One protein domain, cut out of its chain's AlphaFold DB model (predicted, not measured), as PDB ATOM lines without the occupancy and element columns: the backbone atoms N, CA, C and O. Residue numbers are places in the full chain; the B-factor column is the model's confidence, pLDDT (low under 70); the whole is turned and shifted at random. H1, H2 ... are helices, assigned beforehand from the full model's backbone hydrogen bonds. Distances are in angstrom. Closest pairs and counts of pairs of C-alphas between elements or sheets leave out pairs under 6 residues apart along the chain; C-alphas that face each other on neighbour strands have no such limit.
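AT A GLANCE: This is residues 466 to 526 of the 545 residues of the protein "Heterokaryon incompatibility" of Pyrenophora seminiperda CCB06 (UniProt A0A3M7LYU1). Three helices lie side by side in one flat layer, H1, H2 and H3 in a row with H2 in the middle, each running the opposite way to the one before. H2 and H3 make a close helical hairpin, while the shorter H1 sits more loosely on the other side of H2, near the end where H2 begins, and a long loop, residues 480 to 491, joins H1 to H2. The printed part has 61 residues with three named helices, in the order H1, H2, H3, and no named strand; the class is all helix. The whole is compact, with a radius of gyration of the C-alphas of 12.1 A, and flat in outline, spanning 36 by 28 by 10 A.

IN THESE COORDINATES: The printed part begins at Ile 466, whose C-alpha is at (126.055, 115.601, 109.815). H1 covers residues 471 to 479 and measures 12.7 A from first to last C-alpha; C-alpha 471 is at (138.407, 120.423, 107.882). H2, the longest helix with 15 residues, covers residues 492 to 506 and measures 20.8 A, beginning with C-alpha 492 at (132.867, 120.567, 89.977). H3 covers residues 512 to 524 and measures 18.6 A; its last C-alpha, that of Leu 524, is at (121.758, 113.898, 85.614).

HOW THE PARTS SIT: H1 and H2 touch, with 5 pairs of C-alphas within 8 A. Their closest C-alphas are those of Leu 477 and Arg 493, 5.8 A apart. They form a helical hairpin, running opposite ways at a shallow tilt of 26 degrees, with their centres 11.8 A apart. H2 and H3 touch with 23 pairs of C-alphas within 8 A, and their closest C-alphas, those of Ala 502 and Ser 515, are 4.1 A apart. They too form a helical hairpin, running opposite ways at a shallow tilt of 22 degrees, with their centres 9.2 A apart. H1 and H3 are apart. In H1, H2 and H3 every O i to N i+4 pair of the backbone is within hydrogen-bond range.

THE WHOLE: The two C-alphas farthest apart are those of Thr 486 and Arg 509, at 36.3 A. The C-alphas of the first and last printed residues, Ile 466 and Arg 526, are 26.8 A apart. The printed part has no cut. The link from H1 to H2 is long, with 12 residues between them, and the link from H2 to H3 is tight, with 5. The mean pLDDT of the printed part is 80.2; residues 466 to 467 and 483 to 489 are under 70, where the model's confidence is low.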
ATOM      1  N   ILE A 466     126.084 116.211 111.151       63.12
ATOM      2  CA  ILE A 466     126.055 115.601 109.815       63.12
ATOM      3  C   ILE A 466     126.063 116.651 108.683       63.12
ATOM      4  O   ILE A 466     126.602 116.366 107.624       63.12
ATOM      5  N   LEU A 467     125.537 117.870 108.863       66.25
ATOM      6  CA  LEU A 467     125.602 118.920 107.827       66.25
ATOM      7  C   LEU A 467     126.850 119.807 107.913       66.25
ATOM      8  O   LEU A 467     127.139 120.554 106.977       66.25
ATOM      9  N   ARG A 468     127.602 119.764 109.018       73.12
ATOM     10  CA  ARG A 468     128.795 120.605 109.164       73.12
ATOM     11  C   ARG A 468     129.918 120.049 108.297       73.12
ATOM     12  O   ARG A 468     130.246 118.871 108.391       73.12
ATOM     13  N   LEU A 469     130.515 120.905 107.471       74.56
ATOM     14  CA  LEU A 469     131.749 120.588 106.754       74.56
ATOM     15  C   LEU A 469     132.913 120.577 107.747       74.56
ATOM     16  O   LEU A 469     133.182 121.610 108.379       74.56
ATOM     17  N   ASP A 470     133.578 119.431 107.873       83.12
ATOM     18  CA  ASP A 470     134.811 119.300 108.641       83.12
ATOM     19  C   ASP A 470     136.006 119.900 107.876       83.12
ATOM     20  O   ASP A 470     135.870 120.465 106.786       83.12
ATOM     21  N   LEU A 471     137.191 119.876 108.490       82.62
ATOM     22  CA  LEU A 471     138.407 120.423 107.882       82.62
ATOM     23  C   LEU A 471     138.790 119.692 106.585       82.62
ATOM     24  O   LEU A 471     139.238 120.351 105.647       82.62
ATOM     25  N   GLY A 472     138.584 118.374 106.521       85.12
ATOM     26  CA  GLY A 472     138.862 117.560 105.341       85.12
ATOM     27  C   GLY A 472     137.930 117.912 104.187       85.12
ATOM     28  O   GLY A 472     138.406 118.198 103.089       85.12
ATOM     29  N   ASP A 473     136.628 118.019 104.459       85.81
ATOM     30  CA  ASP A 473     135.630 118.432 103.467       85.81
ATOM     31  C   ASP A 473     135.953 119.814 102.880       85.81
ATOM     32  O   ASP A 473     135.877 120.045 101.673       85.81
ATOM     33  N   ARG A 474     136.320 120.773 103.743       83.75
ATOM     34  CA  ARG A 474     136.651 122.142 103.319       83.75
ATOM     35  C   ARG A 474     137.889 122.172 102.435       83.75
ATOM     36  O   ARG A 474     137.926 122.942 101.476       83.75
ATOM     37  N   GLU A 475     138.890 121.364 102.761       85.75
ATOM     38  CA  GLU A 475     140.127 121.265 101.995       85.75
ATOM     39  C   GLU A 475     139.894 120.585 100.637       85.75
ATOM     40  O   GLU A 475     140.368 121.074  99.613       85.75
ATOM     41  N   GLN A 476     139.073 119.533 100.599       85.31
ATOM     42  CA  GLN A 476     138.628 118.884  99.363       85.31
ATOM     43  C   GLN A 476     137.893 119.869  98.444       85.31
ATOM     44  O   GLN A 476     138.251 120.011  97.275       85.31
ATOM     45  N   LEU A 477     136.941 120.636  98.981       85.12
ATOM     46  CA  LEU A 477     136.204 121.643  98.212       85.12
ATOM     47  C   LEU A 477     137.078 122.820  97.755       85.12
ATOM     48  O   LEU A 477     136.805 123.407  96.709       85.12
ATOM     49  N   ARG A 478     138.120 123.187  98.514       83.81
ATOM     50  CA  ARG A 478     139.063 124.255  98.134       83.81
ATOM     51  C   ARG A 478     139.901 123.903  96.911       83.81
ATOM     52  O   ARG A 478     140.240 124.803  96.149       83.81
ATOM     53  N   ARG A 479     140.226 122.622  96.727       82.88
ATOM     54  CA  ARG A 479     141.040 122.136  95.599       82.88
ATOM     55  C   ARG A 479     140.273 122.101  94.279       82.88
ATOM     56  O   ARG A 479     140.893 122.010  93.224       82.88
ATOM     57  N   LEU A 480     138.944 122.188  94.326       83.38
ATOM     58  CA  LEU A 480     138.086 122.126  93.150       83.38
ATOM     59  C   LEU A 480     137.775 123.514  92.593       83.38
ATOM     60  O   LEU A 480     137.504 124.476  93.316       83.38
ATOM     61  N   HIS A 481     137.770 123.611  91.265       74.56
ATOM     62  CA  HIS A 481     137.398 124.839  90.581       74.56
ATOM     63  C   HIS A 481     135.896 125.115  90.728       74.56
ATOM     64  O   HIS A 481     135.056 124.282  90.400       74.56
ATOM     65  N   ALA A 482     135.558 126.342  91.128       70.38
ATOM     66  CA  ALA A 482     134.182 126.847  91.112       70.38
ATOM     67  C   ALA A 482     133.707 127.253  89.700       70.38
ATOM     68  O   ALA A 482     132.591 127.736  89.524       70.38
ATOM     69  N   ARG A 483     134.562 127.112  88.676       67.81
ATOM     70  CA  ARG A 483     134.192 127.430  87.295       67.81
ATOM     71  C   ARG A 483     133.306 126.322  86.738       67.81
ATOM     72  O   ARG A 483     133.679 125.156  86.728       67.81
ATOM     73  N   ARG A 484     132.140 126.728  86.252       66.00
ATOM     74  CA  ARG A 484     131.132 125.873  85.631       66.00
ATOM     75  C   ARG A 484     131.397 125.742  84.126       66.00
ATOM     76  O   ARG A 484     131.723 126.728  83.468       66.00
ATOM     77  N   SER A 485     131.231 124.537  83.580       67.00
ATOM     78  CA  SER A 485     131.204 124.313  82.129       67.00
ATOM     79  C   SER A 485     129.923 124.891  81.521       67.00
ATOM     80  O   SER A 485     128.857 124.818  82.125       67.00
ATOM     81  N   THR A 486     129.978 125.414  80.294       62.84
ATOM     82  CA  THR A 486     128.800 125.989  79.608       62.84
ATOM     83  C   THR A 486     127.671 124.982  79.354       62.84
ATOM     84  O   THR A 486     126.563 125.391  79.017       62.84
ATOM     85  N   ARG A 487     127.936 123.677  79.504       67.00
ATOM     86  CA  ARG A 487     126.981 122.584  79.253       67.00
ATOM     87  C   ARG A 487     126.431 121.905  80.510       67.00
ATOM     88  O   ARG A 487     125.533 121.084  80.379       67.00
ATOM     89  N   GLU A 488     126.947 122.227  81.689       68.31
ATOM     90  CA  GLU A 488     126.540 121.623  82.972       68.31
ATOM     91  C   GLU A 488     125.827 122.673  83.825       68.31
ATOM     92  O   GLU A 488     125.995 123.859  83.535       68.31
ATOM     93  N   LYS A 489     125.017 122.299  84.827       69.44
ATOM     94  CA  LYS A 489     124.352 123.235  85.759       69.44
ATOM     95  C   LYS A 489     125.179 123.525  87.005       69.44
ATOM     96  O   LYS A 489     125.123 124.650  87.504       69.44
ATOM     97  N   LEU A 490     125.966 122.558  87.459       74.38
ATOM     98  CA  LEU A 490     126.779 122.632  88.669       74.38
ATOM     99  C   LEU A 490     128.266 122.755  88.309       74.38
ATOM    100  O   LEU A 490     128.728 122.172  87.326       74.38
ATOM    101  N   SER A 491     129.035 123.513  89.094       79.50
ATOM    102  CA  SER A 491     130.500 123.435  89.015       79.50
ATOM    103  C   SER A 491     131.002 122.120  89.619       79.50
ATOM    104  O   SER A 491     130.286 121.463  90.375       79.50
ATOM    105  N   GLU A 492     132.251 121.744  89.342       80.69
ATOM    106  CA  GLU A 492     132.867 120.567  89.977       80.69
ATOM    107  C   GLU A 492     132.842 120.675  91.505       80.69
ATOM    108  O   GLU A 492     132.545 119.706  92.202       80.69
ATOM    109  N   ARG A 493     133.054 121.886  92.033       82.62
ATOM    110  CA  ARG A 493     132.946 122.151  93.466       82.62
ATOM    111  C   ARG A 493     131.522 121.952  94.003       82.62
ATOM    112  O   ARG A 493     131.374 121.425  95.102       82.62
ATOM    113  N   ASP A 494     130.493 122.351  93.257       80.88
ATOM    114  CA  ASP A 494     129.093 122.195  93.684       80.88
ATOM    115  C   ASP A 494     128.661 120.726  93.658       80.88
ATOM    116  O   ASP A 494     128.033 120.246  94.602       80.88
ATOM    117  N   LYS A 495     129.034 119.996  92.596       84.06
ATOM    118  CA  LYS A 495     128.792 118.551  92.488       84.06
ATOM    119  C   LYS A 495     129.418 117.827  93.671       84.06
ATOM    120  O   LYS A 495     128.736 117.045  94.328       84.06
ATOM    121  N   GLU A 496     130.674 118.136  93.984       87.25
ATOM    122  CA  GLU A 496     131.369 117.532  95.115       87.25
ATOM    123  C   GLU A 496     130.703 117.877  96.449       87.25
ATOM    124  O   GLU A 496     130.493 116.995  97.277       87.25
ATOM    125  N   ALA A 497     130.290 119.131  96.650       84.75
ATOM    126  CA  ALA A 497     129.581 119.530  97.864       84.75
ATOM    127  C   ALA A 497     128.273 118.739  98.052       84.75
ATOM    128  O   ALA A 497     127.970 118.298  99.163       84.75
ATOM    129  N   ILE A 498     127.522 118.509  96.970       85.88
ATOM    130  CA  ILE A 498     126.297 117.698  96.990       85.88
ATOM    131  C   ILE A 498     126.614 116.221  97.261       85.88
ATOM    132  O   ILE A 498     125.869 115.567  97.991       85.88
ATOM    133  N   ILE A 499     127.705 115.685  96.705       89.75
ATOM    134  CA  ILE A 499     128.137 114.304  96.955       89.75
ATOM    135  C   ILE A 499     128.570 114.113  98.408       89.75
ATOM    136  O   ILE A 499     128.079 113.185  99.044       89.75
ATOM    137  N   LEU A 500     129.374 115.020  98.969       88.31
ATOM    138  CA  LEU A 500     129.755 114.997 100.385       88.31
ATOM    139  C   LEU A 500     128.521 115.054 101.291       88.31
ATOM    140  O   LEU A 500     128.403 114.298 102.255       88.31
ATOM    141  N   LEU A 501     127.557 115.917 100.959       85.31
ATOM    142  CA  LEU A 501     126.280 115.968 101.661       85.31
ATOM    143  C   LEU A 501     125.533 114.628 101.556       85.31
ATOM    144  O   LEU A 501     125.055 114.107 102.563       85.31
ATOM    145  N   ALA A 502     125.458 114.040 100.362       88.06
ATOM    146  CA  ALA A 502     124.820 112.748 100.152       88.06
ATOM    147  C   ALA A 502     125.513 111.620 100.935       88.06
ATOM    148  O   ALA A 502     124.821 110.792 101.526       88.06
ATOM    149  N   ASP A 503     126.844 111.593 100.992       89.31
ATOM    150  CA  ASP A 503     127.620 110.616 101.764       89.31
ATOM    151  C   ASP A 503     127.282 110.703 103.254       89.31
ATOM    152  O   ASP A 503     127.064 109.690 103.922       89.31
ATOM    153  N   LYS A 504     127.193 111.926 103.784       86.00
ATOM    154  CA  LYS A 504     126.847 112.157 105.188       86.00
ATOM    155  C   LYS A 504     125.405 111.767 105.494       86.00
ATOM    156  O   LYS A 504     125.154 111.116 106.505       86.00
ATOM    157  N   LEU A 505     124.475 112.088 104.595       84.75
ATOM    158  CA  LEU A 505     123.067 111.699 104.699       84.75
ATOM    159  C   LEU A 505     122.842 110.193 104.501       84.75
ATOM    160  O   LEU A 505     121.820 109.667 104.929       84.75
ATOM    161  N   GLU A 506     123.749 109.464 103.854       88.62
ATOM    162  CA  GLU A 506     123.609 108.012 103.687       88.62
ATOM    163  C   GLU A 506     123.807 107.245 104.999       88.62
ATOM    164  O   GLU A 506     123.249 106.159 105.172       88.62
ATOM    165  N   ARG A 507     124.566 107.831 105.934       83.69
ATOM    166  CA  ARG A 507     124.882 107.236 107.241       83.69
ATOM    167  C   ARG A 507     123.664 107.130 108.156       83.69
ATOM    168  O   ARG A 507     123.675 106.321 109.077       83.69
ATOM    169  N   ASP A 508     122.618 107.910 107.894       79.56
ATOM    170  CA  ASP A 508     121.357 107.857 108.623       79.56
ATOM    171  C   ASP A 508     120.257 107.224 107.750       79.56
ATOM    172  O   ASP A 508     119.978 107.626 106.615       79.56
ATOM    173  N   ARG A 509     119.608 106.193 108.305       79.62
ATOM    174  CA  ARG A 509     118.525 105.445 107.658       79.62
ATOM    175  C   ARG A 509     117.356 106.350 107.260       79.62
ATOM    176  O   ARG A 509     116.725 106.073 106.240       79.62
ATOM    177  N   GLN A 510     117.076 107.407 108.026       77.69
ATOM    178  CA  GLN A 510     116.019 108.370 107.720       77.69
ATOM    179  C   GLN A 510     116.370 109.200 106.478       77.69
ATOM    180  O   GLN A 510     115.500 109.437 105.641       77.69
ATOM    181  N   THR A 511     117.649 109.552 106.288       78.56
ATOM    182  CA  THR A 511     118.135 110.415 105.195       78.56
ATOM    183  C   THR A 511     118.696 109.693 103.975       78.56
ATOM    184  O   THR A 511     118.951 110.323 102.947       78.56
ATOM    185  N   LYS A 512     118.769 108.359 104.002       83.19
ATOM    186  CA  LYS A 512     119.234 107.537 102.873       83.19
ATOM    187  C   LYS A 512     118.496 107.810 101.554       83.19
ATOM    188  O   LYS A 512     119.104 107.791 100.484       83.19
ATOM    189  N   LYS A 513     117.186 108.090 101.607       82.81
ATOM    190  CA  LYS A 513     116.411 108.464 100.408       82.81
ATOM    191  C   LYS A 513     116.867 109.810  99.825       82.81
ATOM    192  O   LYS A 513     116.988 109.899  98.604       82.81
ATOM    193  N   LEU A 514     117.181 110.807 100.666       80.75
ATOM    194  CA  LEU A 514     117.729 112.097 100.220       80.75
ATOM    195  C   LEU A 514     119.094 111.915  99.577       80.75
ATOM    196  O   LEU A 514     119.328 112.432  98.494       80.75
ATOM    197  N   SER A 515     119.969 111.138 100.217       86.12
ATOM    198  CA  SER A 515     121.290 110.821  99.674       86.12
ATOM    199  C   SER A 515     121.185 110.254  98.256       86.12
ATOM    200  O   SER A 515     121.782 110.786  97.317       86.12
ATOM    201  N   LYS A 516     120.339 109.231  98.062       87.38
ATOM    202  CA  LYS A 516     120.105 108.642  96.737       87.38
ATOM    203  C   LYS A 516     119.580 109.677  95.738       87.38
ATOM    204  O   LYS A 516     120.051 109.700  94.603       87.38
ATOM    205  N   PHE A 517     118.637 110.526  96.148       83.69
ATOM    206  CA  PHE A 517     118.100 111.600  95.312       83.69
ATOM    207  C   PHE A 517     119.192 112.590  94.876       83.69
ATOM    208  O   PHE A 517     119.360 112.819  93.682       83.69
ATOM    209  N   LEU A 518     119.989 113.108  95.814       84.75
ATOM    210  CA  LEU A 518     121.074 114.053  95.537       84.75
ATOM    211  C   LEU A 518     122.104 113.474  94.558       84.75
ATOM    212  O   LEU A 518     122.479 114.127  93.586       84.75
ATOM    213  N   ARG A 519     122.501 112.207  94.744       88.06
ATOM    214  CA  ARG A 519     123.411 111.517  93.814       88.06
ATOM    215  C   ARG A 519     122.820 111.366  92.413       88.06
ATOM    216  O   ARG A 519     123.561 111.441  91.437       88.06
ATOM    217  N   ILE A 520     121.513 111.116  92.302       85.50
ATOM    218  CA  ILE A 520     120.830 111.049  91.002       85.50
ATOM    219  C   ILE A 520     120.899 112.415  90.317       85.50
ATOM    220  O   ILE A 520     121.277 112.465  89.152       85.50
ATOM    221  N   GLN A 521     120.633 113.509  91.035       81.00
ATOM    222  CA  GLN A 521     120.691 114.857  90.460       81.00
ATOM    223  C   GLN A 521     122.093 115.212  89.945       81.00
ATOM    224  O   GLN A 521     122.227 115.691  88.822       81.00
ATOM    225  N   VAL A 522     123.154 114.879  90.691       84.25
ATOM    226  CA  VAL A 522     124.541 115.081  90.225       84.25
ATOM    227  C   VAL A 522     124.858 114.240  88.980       84.25
ATOM    228  O   VAL A 522     125.571 114.693  88.087       84.25
ATOM    229  N   LYS A 523     124.327 113.013  88.880       84.12
ATOM    230  CA  LYS A 523     124.502 112.171  87.681       84.12
ATOM    231  C   LYS A 523     123.763 112.726  86.465       84.12
ATOM    232  O   LYS A 523     124.294 112.622  85.362       84.12
ATOM    233  N   LEU A 524     122.567 113.279  86.666       78.81
ATOM    234  CA  LEU A 524     121.758 113.898  85.614       78.81
ATOM    235  C   LEU A 524     122.372 115.205  85.095       78.81
ATOM    236  O   LEU A 524     122.098 115.583  83.964       78.81
ATOM    237  N   ASP A 525     123.243 115.852  85.873       75.19
ATOM    238  CA  ASP A 525     123.956 117.066  85.457       75.19
ATOM    239  C   ASP A 525     125.124 116.814  84.475       75.19
ATOM    240  O   ASP A 525     125.849 117.735  84.099       75.19
ATOM    241  N   ARG A 526     125.334 115.565  84.040       70.00
ATOM    242  CA  ARG A 526     126.368 115.218  83.054       70.00
ATOM    243  C   ARG A 526     125.855 115.459  81.629       70.00
ATOM    244  O   ARG A 526     124.750 115.028  81.300       70.00
TER     245      ARG A 526